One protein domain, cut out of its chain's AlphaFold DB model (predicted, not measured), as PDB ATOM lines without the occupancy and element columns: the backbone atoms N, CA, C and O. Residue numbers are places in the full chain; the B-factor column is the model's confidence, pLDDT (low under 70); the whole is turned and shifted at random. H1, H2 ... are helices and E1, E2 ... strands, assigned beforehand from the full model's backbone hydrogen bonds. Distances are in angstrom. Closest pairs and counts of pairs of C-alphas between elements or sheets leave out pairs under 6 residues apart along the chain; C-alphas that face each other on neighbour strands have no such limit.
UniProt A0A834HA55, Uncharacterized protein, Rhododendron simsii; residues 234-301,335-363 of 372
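Overview. This is residues 234 to 301 and 335 to 363 of the 372 residues of an uncharacterized protein of Rhododendron simsii (UniProt A0A834HA55). A small four-stranded antiparallel sheet has the long helix H3 slanting over one face, while H2 runs on from E4 and meets H3 nearly at a right angle. H2's residues 293 to 296 and the following residues 297 to 301 stick out, and the short helix H1 lies far from the sheet beyond a long loop. The printed part has 97 residues, with elements in the order E1 E2 H1 E3 E4 H2 H3, sheet order E1 - E2 - E3 - E4 and mixed class. It is compact, with a radius of gyration of the C-alphas of 13.7 A and spans of 39 by 38 by 26 A.

Along the chain. E1, residues 235 to 238, begins at C-alpha 235 (217.257, 191.585, 183.471). E2 is residues 241 to 246, 15.9 A long; H1 is 262 to 266; E3 is 273 to 276; E4 is 282 to 284. H2, residues 285 to 296, is 17.4 A long, and H3, residues 336 to 354, is 26.9 A long, ending at C-alpha 354 (226.163, 178.635, 173.747).

Arrangement. E1 and E2 form a hairpin, with N 236 and O 243 2.8 A apart. E2 and E3 are antiparallel, with N 246 and O 273 2.7 A apart. E3 and E4 form a hairpin, with N 274 and O 283 2.8 A apart. H2 and H3 are on one face, giving two layers, helices over a sheet. H3 has a height over the sheet of 8.7 A; its closest C-alpha pair with E1 is Ile 238 and Thr 341, 6.4 A. H2 residues 288 to 292 touch H3 residues 346 to 353, about perpendicular at 88 degrees; the closest C-alphas are those of Val 288 and Ile 350, 6.9 A. H1 is not on the sheet and is apart from H2 and H3. Every O i to N i+4 pair is within hydrogen-bond range in H1, H2 and H3.

Size, cuts and confidence. The C-alphas farthest apart, those of Cys 278 and Leu 301, are 39.7 A apart. Residues 302 to 334 are not printed; C-alphas 301 and 335 are 32.9 A apart across the cut. The link from E2 to H1 is long. Residues 297 to 301, 335 to 337 and 356 to 363 are under pLDDT 70.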
ATOM      1  N   GLY A 234     220.957 192.317 181.522       87.62
ATOM      2  CA  GLY A 234     220.888 192.790 182.906       87.62
ATOM      3  C   GLY A 234     219.653 192.274 183.657       87.62
ATOM      4  O   GLY A 234     219.713 192.046 184.866       87.62
ATOM      5  N   ARG A 235     218.542 192.059 182.940       88.50
ATOM      6  CA  ARG A 235     217.257 191.585 183.471       88.50
ATOM      7  C   ARG A 235     216.628 190.545 182.546       88.50
ATOM      8  O   ARG A 235     216.733 190.659 181.327       88.50
ATOM      9  N   LEU A 236     215.964 189.550 183.130       86.44
ATOM     10  CA  LEU A 236     215.226 188.496 182.428       86.44
ATOM     11  C   LEU A 236     213.926 188.180 183.177       86.44
ATOM     12  O   LEU A 236     213.978 187.780 184.340       86.44
ATOM     13  N   GLY A 237     212.773 188.343 182.530       83.19
ATOM     14  CA  GLY A 237     211.465 187.972 183.084       83.19
ATOM     15  C   GLY A 237     211.056 186.563 182.655       83.19
ATOM     16  O   GLY A 237     211.116 186.248 181.474       83.19
ATOM     17  N   ILE A 238     210.671 185.696 183.594       80.69
ATOM     18  CA  ILE A 238     210.203 184.329 183.307       80.69
ATOM     19  C   ILE A 238     209.014 184.007 184.211       80.69
ATOM     20  O   ILE A 238     209.177 183.810 185.421       80.69
ATOM     21  N   GLY A 239     207.818 183.966 183.612       75.75
ATOM     22  CA  GLY A 239     206.557 183.999 184.359       75.75
ATOM     23  C   GLY A 239     206.537 185.204 185.304       75.75
ATOM     24  O   GLY A 239     207.039 186.271 184.963       75.75
ATOM     25  N   ASP A 240     206.107 184.998 186.548       73.25
ATOM     26  CA  ASP A 240     206.024 186.066 187.564       73.25
ATOM     27  C   ASP A 240     207.359 186.342 188.287       73.25
ATOM     28  O   ASP A 240     207.412 186.937 189.373       73.25
ATOM     29  N   THR A 241     208.473 185.838 187.740       79.88
ATOM     30  CA  THR A 241     209.807 185.976 188.335       79.88
ATOM     31  C   THR A 241     210.741 186.767 187.435       79.88
ATOM     32  O   THR A 241     211.104 186.333 186.349       79.88
ATOM     33  N   GLU A 242     211.226 187.894 187.950       86.50
ATOM     34  CA  GLU A 242     212.316 188.654 187.342       86.50
ATOM     35  C   GLU A 242     213.668 188.192 187.911       86.50
ATOM     36  O   GLU A 242     213.843 188.084 189.132       86.50
ATOM     37  N   PHE A 243     214.635 187.949 187.033       89.31
ATOM     38  CA  PHE A 243     216.030 187.667 187.355       89.31
ATOM     39  C   PHE A 243     216.899 188.851 186.955       89.31
ATOM     40  O   PHE A 243     216.771 189.381 185.858       89.31
ATOM     41  N   VAL A 244     217.807 189.243 187.841       90.38
ATOM     42  CA  VAL A 244     218.710 190.379 187.661       90.38
ATOM     43  C   VAL A 244     220.145 189.877 187.712       90.38
ATOM     44  O   VAL A 244     220.506 189.107 188.607       90.38
ATOM     45  N   LEU A 245     220.956 190.306 186.753       91.50
ATOM     46  CA  LEU A 245     222.381 190.024 186.708       91.50
ATOM     47  C   LEU A 245     223.120 190.942 187.702       91.50
ATOM     48  O   LEU A 245     222.814 192.124 187.842       91.50
ATOM     49  N   CYS A 246     224.099 190.401 188.416       89.62
ATOM     50  CA  CYS A 246     224.865 191.074 189.454       89.62
ATOM     51  C   CYS A 246     226.347 190.741 189.374       89.62
ATOM     52  O   CYS A 246     226.720 189.658 188.940       89.62
ATOM     53  N   LYS A 247     227.190 191.638 189.899       84.94
ATOM     54  CA  LYS A 247     228.604 191.340 190.163       84.94
ATOM     55  C   LYS A 247     228.783 190.496 191.428       84.94
ATOM     56  O   LYS A 247     229.644 189.643 191.475       84.94
ATOM     57  N   LYS A 248     227.983 190.698 192.483       76.94
ATOM     58  CA  LYS A 248     228.205 190.029 193.782       76.94
ATOM     59  C   LYS A 248     227.017 189.186 194.224       76.94
ATOM     60  O   LYS A 248     225.913 189.694 194.433       76.94
ATOM     61  N   ALA A 249     227.272 187.901 194.465       76.75
ATOM     62  CA  ALA A 249     226.288 186.998 195.040       76.75
ATOM     63  C   ALA A 249     226.122 187.274 196.545       76.75
ATOM     64  O   ALA A 249     227.032 187.067 197.345       76.75
ATOM     65  N   LYS A 250     224.926 187.716 196.954       81.06
ATOM     66  CA  LYS A 250     224.593 187.934 198.378       81.06
ATOM     67  C   LYS A 250     224.369 186.617 199.135       81.06
ATOM     68  O   LYS A 250     224.588 186.536 200.346       81.06
ATOM     69  N   LYS A 251     223.928 185.578 198.423       87.44
ATOM     70  CA  LYS A 251     223.660 184.235 198.950       87.44
ATOM     71  C   LYS A 251     224.395 183.176 198.137       87.44
ATOM     72  O   LYS A 251     224.973 183.464 197.093       87.44
ATOM     73  N   ASN A 252     224.383 181.953 198.654       89.62
ATOM     74  CA  ASN A 252     225.045 180.819 198.030       89.62
ATOM     75  C   ASN A 252     224.386 180.502 196.686       89.62
ATOM     76  O   ASN A 252     223.159 180.471 196.581       89.62
ATOM     77  N   CYS A 253     225.211 180.228 195.681       89.56
ATOM     78  CA  CYS A 253     224.751 179.729 194.400       89.56
ATOM     79  C   CYS A 253     223.958 178.433 194.582       89.56
ATOM     80  O   CYS A 253     224.357 177.528 195.315       89.56
ATOM     81  N   PHE A 254     222.840 178.335 193.877       86.00
ATOM     82  CA  PHE A 254     221.971 177.176 193.861       86.00
ATOM     83  C   PHE A 254     222.710 175.915 193.392       86.00
ATOM     84  O   PHE A 254     222.457 174.839 193.935       86.00
ATOM     85  N   TRP A 255     223.641 176.045 192.444       85.69
ATOM     86  CA  TRP A 255     224.411 174.928 191.904       85.69
ATOM     87  C   TRP A 255     225.593 174.547 192.800       85.69
ATOM     88  O   TRP A 255     225.570 173.491 193.429       85.69
ATOM     89  N   CYS A 256     226.603 175.417 192.911       88.44
ATOM     90  CA  CYS A 256     227.853 175.088 193.606       88.44
ATOM     91  C   CYS A 256     227.790 175.252 195.134       88.44
ATOM     92  O   CYS A 256     228.763 174.949 195.820       88.44
ATOM     93  N   LYS A 257     226.679 175.772 195.676       88.75
ATOM     94  CA  LYS A 257     226.454 176.040 197.110       88.75
ATOM     95  C   LYS A 257     227.443 177.015 197.759       88.75
ATOM     96  O   LYS A 257     227.409 177.189 198.974       88.75
ATOM     97  N   LYS A 258     228.258 177.722 196.971       88.50
ATOM     98  CA  LYS A 258     229.217 178.742 197.429       88.50
ATOM     99  C   LYS A 258     228.759 180.143 197.016       88.50
ATOM    100  O   LYS A 258     228.079 180.294 196.004       88.50
ATOM    101  N   LYS A 259     229.112 181.178 197.789       86.31
ATOM    102  CA  LYS A 259     228.921 182.592 197.382       86.31
ATOM    103  C   LYS A 259     229.985 183.023 196.372       86.31
ATOM    104  O   LYS A 259     229.666 183.600 195.341       86.31
ATOM    105  N   GLN A 260     231.229 182.686 196.690       82.94
ATOM    106  CA  GLN A 260     232.446 182.962 195.935       82.94
ATOM    107  C   GLN A 260     233.179 181.627 195.785       82.94
ATOM    108  O   GLN A 260     233.731 181.116 196.761       82.94
ATOM    109  N   PRO A 261     233.085 180.968 194.630       77.81
ATOM    110  CA  PRO A 261     233.785 179.720 194.409       77.81
ATOM    111  C   PRO A 261     235.290 179.951 194.250       77.81
ATOM    112  O   PRO A 261     235.722 181.008 193.798       77.81
ATOM    113  N   SER A 262     236.095 178.947 194.591       79.06
ATOM    114  CA  SER A 262     237.556 179.084 194.647       79.06
ATOM    115  C   SER A 262     238.196 179.472 193.314       79.06
ATOM    116  O   SER A 262     239.223 180.133 193.327       79.06
ATOM    117  N   TRP A 263     237.617 179.097 192.171       72.56
ATOM    118  CA  TRP A 263     238.162 179.473 190.862       72.56
ATOM    119  C   TRP A 263     237.991 180.967 190.550       72.56
ATOM    120  O   TRP A 263     238.867 181.530 189.910       72.56
ATOM    121  N   LEU A 264     236.919 181.612 191.030       74.00
ATOM    122  CA  LEU A 264     236.731 183.062 190.890       74.00
ATOM    123  C   LEU A 264     237.809 183.805 191.684       74.00
ATOM    124  O   LEU A 264     238.495 184.667 191.152       74.00
ATOM    125  N   VAL A 265     238.047 183.355 192.921       77.12
ATOM    126  CA  VAL A 265     239.101 183.898 193.789       77.12
ATOM    127  C   VAL A 265     240.496 183.690 193.189       77.12
ATOM    128  O   VAL A 265     241.296 184.614 193.179       77.12
ATOM    129  N   LYS A 266     240.794 182.493 192.666       75.19
ATOM    130  CA  LYS A 266     242.103 182.179 192.061       75.19
ATOM    131  C   LYS A 266     242.421 183.026 190.831       75.19
ATOM    132  O   LYS A 266     243.585 183.294 190.574       75.19
ATOM    133  N   ASN A 267     241.393 183.385 190.074       71.12
ATOM    134  CA  ASN A 267     241.520 184.131 188.831       71.12
ATOM    135  C   ASN A 267     241.373 185.648 189.034       71.12
ATOM    136  O   ASN A 267     241.310 186.363 188.044       71.12
ATOM    137  N   ASP A 268     241.270 186.114 190.286       77.56
ATOM    138  CA  ASP A 268     241.005 187.511 190.662       77.56
ATOM    139  C   ASP A 268     239.807 188.141 189.925       77.56
ATOM    140  O   ASP A 268     239.753 189.335 189.648       77.56
ATOM    141  N   VAL A 269     238.806 187.317 189.601       78.31
ATOM    142  CA  VAL A 269     237.582 187.761 188.929       78.31
ATOM    143  C   VAL A 269     236.390 187.513 189.822       78.31
ATOM    144  O   VAL A 269     236.196 186.444 190.393       78.31
ATOM    145  N   GLN A 270     235.527 188.513 189.912       78.44
ATOM    146  CA  GLN A 270     234.341 188.430 190.748       78.44
ATOM    147  C   GLN A 270     233.251 187.533 190.124       78.44
ATOM    148  O   GLN A 270     232.497 186.903 190.872       78.44
ATOM    149  N   GLY A 271     233.193 187.468 188.784       83.88
ATOM    150  CA  GLY A 271     232.204 186.728 187.995       83.88
ATOM    151  C   GLY A 271     230.771 187.254 188.145       83.88
ATOM    152  O   GLY A 271     230.371 187.747 189.199       83.88
ATOM    153  N   LEU A 272     229.954 187.126 187.100       91.50
ATOM    154  CA  LEU A 272     228.555 187.541 187.161       91.50
ATOM    155  C   LEU A 272     227.642 186.443 187.725       91.50
ATOM    156  O   LEU A 272     227.883 185.234 187.615       91.50
ATOM    157  N   CYS A 273     226.553 186.889 188.340       92.06
ATOM    158  CA  CYS A 273     225.526 186.069 188.963       92.06
ATOM    159  C   CYS A 273     224.134 186.516 188.547       92.06
ATOM    160  O   CYS A 273     223.853 187.702 188.562       92.06
ATOM    161  N   TYR A 274     223.223 185.592 188.271       92.56
ATOM    162  CA  TYR A 274     221.803 185.919 188.218       92.56
ATOM    163  C   TYR A 274     221.141 185.688 189.565       92.56
ATOM    164  O   TYR A 274     221.420 184.706 190.260       92.56
ATOM    165  N   VAL A 275     220.234 186.595 189.915       90.81
ATOM    166  CA  VAL A 275     219.487 186.579 191.169       90.81
ATOM    167  C   VAL A 275     218.029 186.874 190.891       90.81
ATOM    168  O   VAL A 275     217.704 187.888 190.289       90.81
ATOM    169  N   SER A 276     217.129 186.022 191.374       89.00
ATOM    170  CA  SER A 276     215.695 186.334 191.346       89.00
ATOM    171  C   SER A 276     215.412 187.551 192.231       89.00
ATOM    172  O   SER A 276     215.906 187.584 193.361       89.00
ATOM    173  N   LYS A 277     214.541 188.473 191.826       83.62
ATOM    174  CA  LYS A 277     214.158 189.661 192.615       83.62
ATOM    175  C   LYS A 277     213.581 189.325 193.998       83.62
ATOM    176  O   LYS A 277     213.795 190.045 194.974       83.62
ATOM    177  N   CYS A 278     212.958 188.152 194.150       75.62
ATOM    178  CA  CYS A 278     212.534 187.637 195.458       75.62
ATOM    179  C   CYS A 278     213.694 187.213 196.392       75.62
ATOM    180  O   CYS A 278     213.467 186.937 197.575       75.62
ATOM    181  N   ASN A 279     214.944 187.213 195.919       78.56
ATOM    182  CA  ASN A 279     216.154 186.744 196.607       78.56
ATOM    183  C   ASN A 279     216.082 185.268 197.045       78.56
ATOM    184  O   ASN A 279     216.561 184.921 198.139       78.56
ATOM    185  N   LYS A 280     215.472 184.402 196.225       78.25
ATOM    186  CA  LYS A 280     215.370 182.951 196.480       78.25
ATOM    187  C   LYS A 280     216.288 182.116 195.604       78.25
ATOM    188  O   LYS A 280     216.805 181.109 196.075       78.25
ATOM    189  N   PHE A 281     216.526 182.554 194.377       86.00
ATOM    190  CA  PHE A 281     217.429 181.910 193.441       86.00
ATOM    191  C   PHE A 281     218.666 182.775 193.201       86.00
ATOM    192  O   PHE A 281     218.545 183.986 193.022       86.00
ATOM    193  N   TYR A 282     219.835 182.135 193.215       90.50
ATOM    194  CA  TYR A 282     221.144 182.718 192.921       90.50
ATOM    195  C   TYR A 282     221.913 181.707 192.072       90.50
ATOM    196  O   TYR A 282     222.038 180.560 192.495       90.50
ATOM    197  N   CYS A 283     222.462 182.090 190.924       91.12
ATOM    198  CA  CYS A 283     223.308 181.204 190.126       91.12
ATOM    199  C   CYS A 283     224.450 181.983 189.475       91.12
ATOM    200  O   CYS A 283     224.216 183.054 188.924       91.12
ATOM    201  N   HIS A 284     225.681 181.471 189.544       92.12
ATOM    202  CA  HIS A 284     226.807 182.072 188.827       92.12
ATOM    203  C   HIS A 284     226.690 181.744 187.345       92.12
ATOM    204  O   HIS A 284     226.359 180.608 187.008       92.12
ATOM    205  N   VAL A 285     227.044 182.690 186.478       91.88
ATOM    206  CA  VAL A 285     227.122 182.448 185.029       91.88
ATOM    207  C   VAL A 285     228.075 181.285 184.742       91.88
ATOM    208  O   VAL A 285     227.694 180.355 184.039       91.88
ATOM    209  N   TYR A 286     229.238 181.252 185.407       91.12
ATOM    210  CA  TYR A 286     230.169 180.117 185.351       91.12
ATOM    211  C   TYR A 286     229.496 178.772 185.643       91.12
ATOM    212  O   TYR A 286     229.748 177.778 184.972       91.12
ATOM    213  N   CYS A 287     228.665 178.714 186.691       89.81
ATOM    214  CA  CYS A 287     228.034 177.463 187.088       89.81
ATOM    215  C   CYS A 287     227.057 176.983 186.020       89.81
ATOM    216  O   CYS A 287     227.041 175.790 185.748       89.81
ATOM    217  N   VAL A 288     226.305 177.891 185.389       88.31
ATOM    218  CA  VAL A 288     225.448 177.533 184.251       88.31
ATOM    219  C   VAL A 288     226.292 176.970 183.111       88.31
ATOM    220  O   VAL A 288     225.961 175.916 182.578       88.31
ATOM    221  N   SER A 289     227.420 177.607 182.796       84.38
ATOM    222  CA  SER A 289     228.341 177.102 181.779       84.38
ATOM    223  C   SER A 289     228.849 175.688 182.082       84.38
ATOM    224  O   SER A 289     228.870 174.838 181.198       84.38
ATOM    225  N   GLN A 290     229.221 175.412 183.334       84.75
ATOM    226  CA  GLN A 290     229.720 174.093 183.729       84.75
ATOM    227  C   GLN A 290     228.644 173.006 183.718       84.75
ATOM    228  O   GLN A 290     228.943 171.860 183.402       84.75
ATOM    229  N   MET A 291     227.391 173.353 184.026       85.06
ATOM    230  CA  MET A 291     226.277 172.401 183.956       85.06
ATOM    231  C   MET A 291     226.142 171.791 182.557       85.06
ATOM    232  O   MET A 291     225.873 170.598 182.442       85.06
ATOM    233  N   VAL A 292     226.343 172.605 181.518       77.94
ATOM    234  CA  VAL A 292     226.271 172.173 180.117       77.94
ATOM    235  C   VAL A 292     227.467 171.300 179.757       77.94
ATOM    236  O   VAL A 292     227.283 170.200 179.245       77.94
ATOM    237  N   HIS A 293     228.677 171.733 180.107       76.06
ATOM    238  CA  HIS A 293     229.890 170.973 179.813       76.06
ATOM    239  C   HIS A 293     229.884 169.583 180.484       76.06
ATOM    240  O   HIS A 293     230.169 168.572 179.844       76.06
ATOM    241  N   GLU A 294     229.440 169.496 181.747       75.81
ATOM    242  CA  GLU A 294     229.234 168.216 182.445       75.81
ATOM    243  C   GLU A 294     228.162 167.326 181.791       75.81
ATOM    244  O   GLU A 294     228.205 166.101 181.937       75.81
ATOM    245  N   ALA A 295     227.150 167.921 181.155       71.12
ATOM    246  CA  ALA A 295     226.099 167.177 180.469       71.12
ATOM    247  C   ALA A 295     226.607 166.606 179.138       71.12
ATOM    248  O   ALA A 295     226.329 165.445 178.845       71.12
ATOM    249  N   TRP A 296     227.402 167.380 178.390       70.62
ATOM    250  CA  TRP A 296     228.036 166.937 177.147       70.62
ATOM    251  C   TRP A 296     229.064 165.825 177.372       70.62
ATOM    252  O   TRP A 296     228.985 164.797 176.706       70.62
ATOM    253  N   GLY A 297     229.939 165.943 178.376       61.00
ATOM    254  CA  GLY A 297     230.970 164.929 178.652       61.00
ATOM    255  C   GLY A 297     230.445 163.545 179.072       61.00
ATOM    256  O   GLY A 297     231.198 162.579 179.070       61.00
ATOM    257  N   ARG A 298     229.160 163.415 179.434       55.66
ATOM    258  CA  ARG A 298     228.527 162.112 179.728       55.66
ATOM    259  C   ARG A 298     227.937 161.424 178.500       55.66
ATOM    260  O   ARG A 298     227.700 160.230 178.578       55.66
ATOM    261  N   GLY A 299     227.677 162.151 177.412       50.25
ATOM    262  CA  GLY A 299     227.214 161.556 176.151       50.25
ATOM    263  C   GLY A 299     228.317 160.813 175.393       50.25
ATOM    264  O   GLY A 299     228.013 159.997 174.534       50.25
ATOM    265  N   ASP A 300     229.583 161.064 175.735       42.84
ATOM    266  CA  ASP A 300     230.753 160.469 175.074       42.84
ATOM    267  C   ASP A 300     231.150 159.092 175.639       42.84
ATOM    268  O   ASP A 300     231.826 158.324 174.966       42.84
ATOM    269  N   LEU A 301     230.712 158.741 176.857       41.81
ATOM    270  CA  LEU A 301     231.024 157.443 177.478       41.81
ATOM    271  C   LEU A 301     230.068 156.310 177.064       41.81
ATOM    272  O   LEU A 301     230.354 155.153 177.362       41.81
ATOM    273  N   ARG A 335     206.086 172.278 195.134       50.28
ATOM    274  CA  ARG A 335     207.370 172.749 194.550       50.28
ATOM    275  C   ARG A 335     207.477 172.708 193.014       50.28
ATOM    276  O   ARG A 335     208.505 173.113 192.478       50.28
ATOM    277  N   SER A 336     206.443 172.240 192.315       61.75
ATOM    278  CA  SER A 336     206.461 172.003 190.860       61.75
ATOM    279  C   SER A 336     206.687 173.286 190.040       61.75
ATOM    280  O   SER A 336     207.542 173.306 189.158       61.75
ATOM    281  N   GLY A 337     206.005 174.392 190.371       66.44
ATOM    282  CA  GLY A 337     206.057 175.631 189.579       66.44
ATOM    283  C   GLY A 337     207.407 176.360 189.621       66.44
ATOM    284  O   GLY A 337     207.955 176.714 188.585       66.44
ATOM    285  N   PHE A 338     207.999 176.531 190.807       71.50
ATOM    286  CA  PHE A 338     209.273 177.255 190.948       71.50
ATOM    287  C   PHE A 338     210.453 176.529 190.281       71.50
ATOM    288  O   PHE A 338     211.346 177.172 189.731       71.50
ATOM    289  N   LEU A 339     210.455 175.191 190.300       74.00
ATOM    290  CA  LEU A 339     211.459 174.396 189.588       74.00
ATOM    291  C   LEU A 339     211.318 174.543 188.068       74.00
ATOM    292  O   LEU A 339     212.336 174.663 187.391       74.00
ATOM    293  N   LYS A 340     210.086 174.628 187.545       77.38
ATOM    294  CA  LYS A 340     209.836 174.940 186.128       77.38
ATOM    295  C   LYS A 340     210.373 176.322 185.751       77.38
ATOM    296  O   LYS A 340     211.091 176.436 184.765       77.38
ATOM    297  N   THR A 341     210.128 177.353 186.563       80.06
ATOM    298  CA  THR A 341     210.684 178.699 186.330       80.06
ATOM    299  C   THR A 341     212.215 178.690 186.293       80.06
ATOM    300  O   THR A 341     212.815 179.320 185.426       80.06
ATOM    301  N   ILE A 342     212.867 177.965 187.210       81.75
ATOM    302  CA  ILE A 342     214.334 177.833 187.224       81.75
ATOM    303  C   ILE A 342     214.839 177.088 185.986       81.75
ATOM    304  O   ILE A 342     215.846 177.490 185.410       81.75
ATOM    305  N   SER A 343     214.160 176.016 185.580       80.25
ATOM    306  CA  SER A 343     214.483 175.269 184.362       80.25
ATOM    307  C   SER A 343     214.418 176.173 183.125       80.25
ATOM    308  O   SER A 343     215.404 176.299 182.399       80.25
ATOM    309  N   MET A 344     213.315 176.911 182.949       81.81
ATOM    310  CA  MET A 344     213.160 177.896 181.870       81.81
ATOM    311  C   MET A 344     214.250 178.972 181.913       81.81
ATOM    312  O   MET A 344     214.822 179.323 180.881       81.81
ATOM    313  N   PHE A 345     214.585 179.459 183.110       85.69
ATOM    314  CA  PHE A 345     215.680 180.402 183.315       85.69
ATOM    315  C   PHE A 345     217.022 179.851 182.847       85.69
ATOM    316  O   PHE A 345     217.734 180.515 182.094       85.69
ATOM    317  N   LEU A 346     217.371 178.634 183.252       85.12
ATOM    318  CA  LEU A 346     218.632 178.021 182.858       85.12
ATOM    319  C   LEU A 346     218.686 177.795 181.348       85.12
ATOM    320  O   LEU A 346     219.695 178.142 180.745       85.12
ATOM    321  N   ARG A 347     217.595 177.324 180.729       81.94
ATOM    322  CA  ARG A 347     217.487 177.191 179.266       81.94
ATOM    323  C   ARG A 347     217.755 178.523 178.556       81.94
ATOM    324  O   ARG A 347     218.558 178.560 177.629       81.94
ATOM    325  N   ALA A 348     217.176 179.628 179.036       85.00
ATOM    326  CA  ALA A 348     217.420 180.956 178.469       85.00
ATOM    327  C   ALA A 348     218.899 181.383 178.568       85.00
ATOM    328  O   ALA A 348     219.477 181.843 177.583       85.00
ATOM    329  N   ILE A 349     219.540 181.192 179.730       87.81
ATOM    330  CA  ILE A 349     220.962 181.540 179.908       87.81
ATOM    331  C   ILE A 349     221.873 180.666 179.052       87.81
ATOM    332  O   ILE A 349     222.803 181.186 178.439       87.81
ATOM    333  N   ILE A 350     221.599 179.364 178.981       85.81
ATOM    334  CA  ILE A 350     222.334 178.439 178.112       85.81
ATOM    335  C   ILE A 350     222.274 178.937 176.664       85.81
ATOM    336  O   ILE A 350     223.282 178.896 175.967       85.81
ATOM    337  N   GLY A 351     221.157 179.533 176.248       84.75
ATOM    338  CA  GLY A 351     221.022 180.071 174.897       84.75
ATOM    339  C   GLY A 351     221.805 181.294 174.590       84.75
ATOM    340  O   GLY A 351     222.376 181.398 173.510       84.75
ATOM    341  N   ILE A 352     221.897 182.189 175.555       87.94
ATOM    342  CA  ILE A 352     222.780 183.334 175.423       87.94
ATOM    343  C   ILE A 352     224.230 182.844 175.325       87.94
ATOM    344  O   ILE A 352     224.948 183.255 174.418       87.94
ATOM    345  N   LEU A 353     224.640 181.919 176.195       88.19
ATOM    346  CA  LEU A 353     226.036 181.497 176.315       88.19
ATOM    347  C   LEU A 353     226.537 180.616 175.164       88.19
ATOM    348  O   LEU A 353     227.675 180.801 174.744       88.19
ATOM    349  N   PHE A 354     225.717 179.690 174.666       85.56
ATOM    350  CA  PHE A 354     226.163 178.635 173.747       85.56
ATOM    351  C   PHE A 354     225.469 178.660 172.383       85.56
ATOM    352  O   PHE A 354     225.846 177.904 171.502       85.56
ATOM    353  N   GLY A 355     224.461 179.499 172.161       79.00
ATOM    354  CA  GLY A 355     223.638 179.374 170.957       79.00
ATOM    355  C   GLY A 355     222.471 178.423 171.167       79.00
ATOM    356  O   GLY A 355     222.174 178.018 172.287       79.00
ATOM    357  N   ASP A 356     221.750 178.165 170.087       61.94
ATOM    358  CA  ASP A 356     220.298 177.996 170.051       61.94
ATOM    359  C   ASP A 356     219.694 176.882 170.965       61.94
ATOM    360  O   ASP A 356     219.525 175.754 170.509       61.94
ATOM    361  N   PRO A 357     219.193 177.163 172.194       57.94
ATOM    362  CA  PRO A 357     218.350 176.263 172.989       57.94
ATOM    363  C   PRO A 357     216.881 176.622 172.733       57.94
ATOM    364  O   PRO A 357     216.075 176.856 173.637       57.94
ATOM    365  N   THR A 358     216.587 176.679 171.433       56.72
ATOM    366  CA  THR A 358     215.367 177.032 170.692       56.72
ATOM    367  C   THR A 358     214.977 178.523 170.708       56.72
ATOM    368  O   THR A 358     213.961 178.918 171.260       56.72
ATOM    369  N   VAL A 359     215.837 179.371 170.122       51.09
ATOM    370  CA  VAL A 359     215.811 180.814 169.799       51.09
ATOM    371  C   VAL A 359     215.387 181.693 170.982       51.09
ATOM    372  O   VAL A 359     214.885 182.802 170.843       51.09
ATOM    373  N   VAL A 360     215.663 181.199 172.194       54.09
ATOM    374  CA  VAL A 360     215.288 181.817 173.480       54.09
ATOM    375  C   VAL A 360     213.758 181.813 173.704       54.09
ATOM    376  O   VAL A 360     213.214 182.685 174.374       54.09
ATOM    377  N   LEU A 361     213.084 180.799 173.135       42.09
ATOM    378  CA  LEU A 361     211.639 180.523 173.068       42.09
ATOM    379  C   LEU A 361     210.797 181.761 172.700       42.09
ATOM    380  O   LEU A 361     210.053 182.295 173.517       42.09
ATOM    381  N   LEU A 362     210.954 182.205 171.443       38.56
ATOM    382  CA  LEU A 362     210.208 183.287 170.775       38.56
ATOM    383  C   LEU A 362     210.109 184.559 171.629       38.56
ATOM    384  O   LEU A 362     209.049 184.986 172.078       38.56
ATOM    385  N   THR A 363     211.280 185.158 171.852       39.97
ATOM    386  CA  THR A 363     211.501 186.505 172.409       39.97
ATOM    387  C   THR A 363     211.023 186.781 173.843       39.97
ATOM    388  O   THR A 363     211.358 187.850 174.345       39.97
TER     389      THR A 363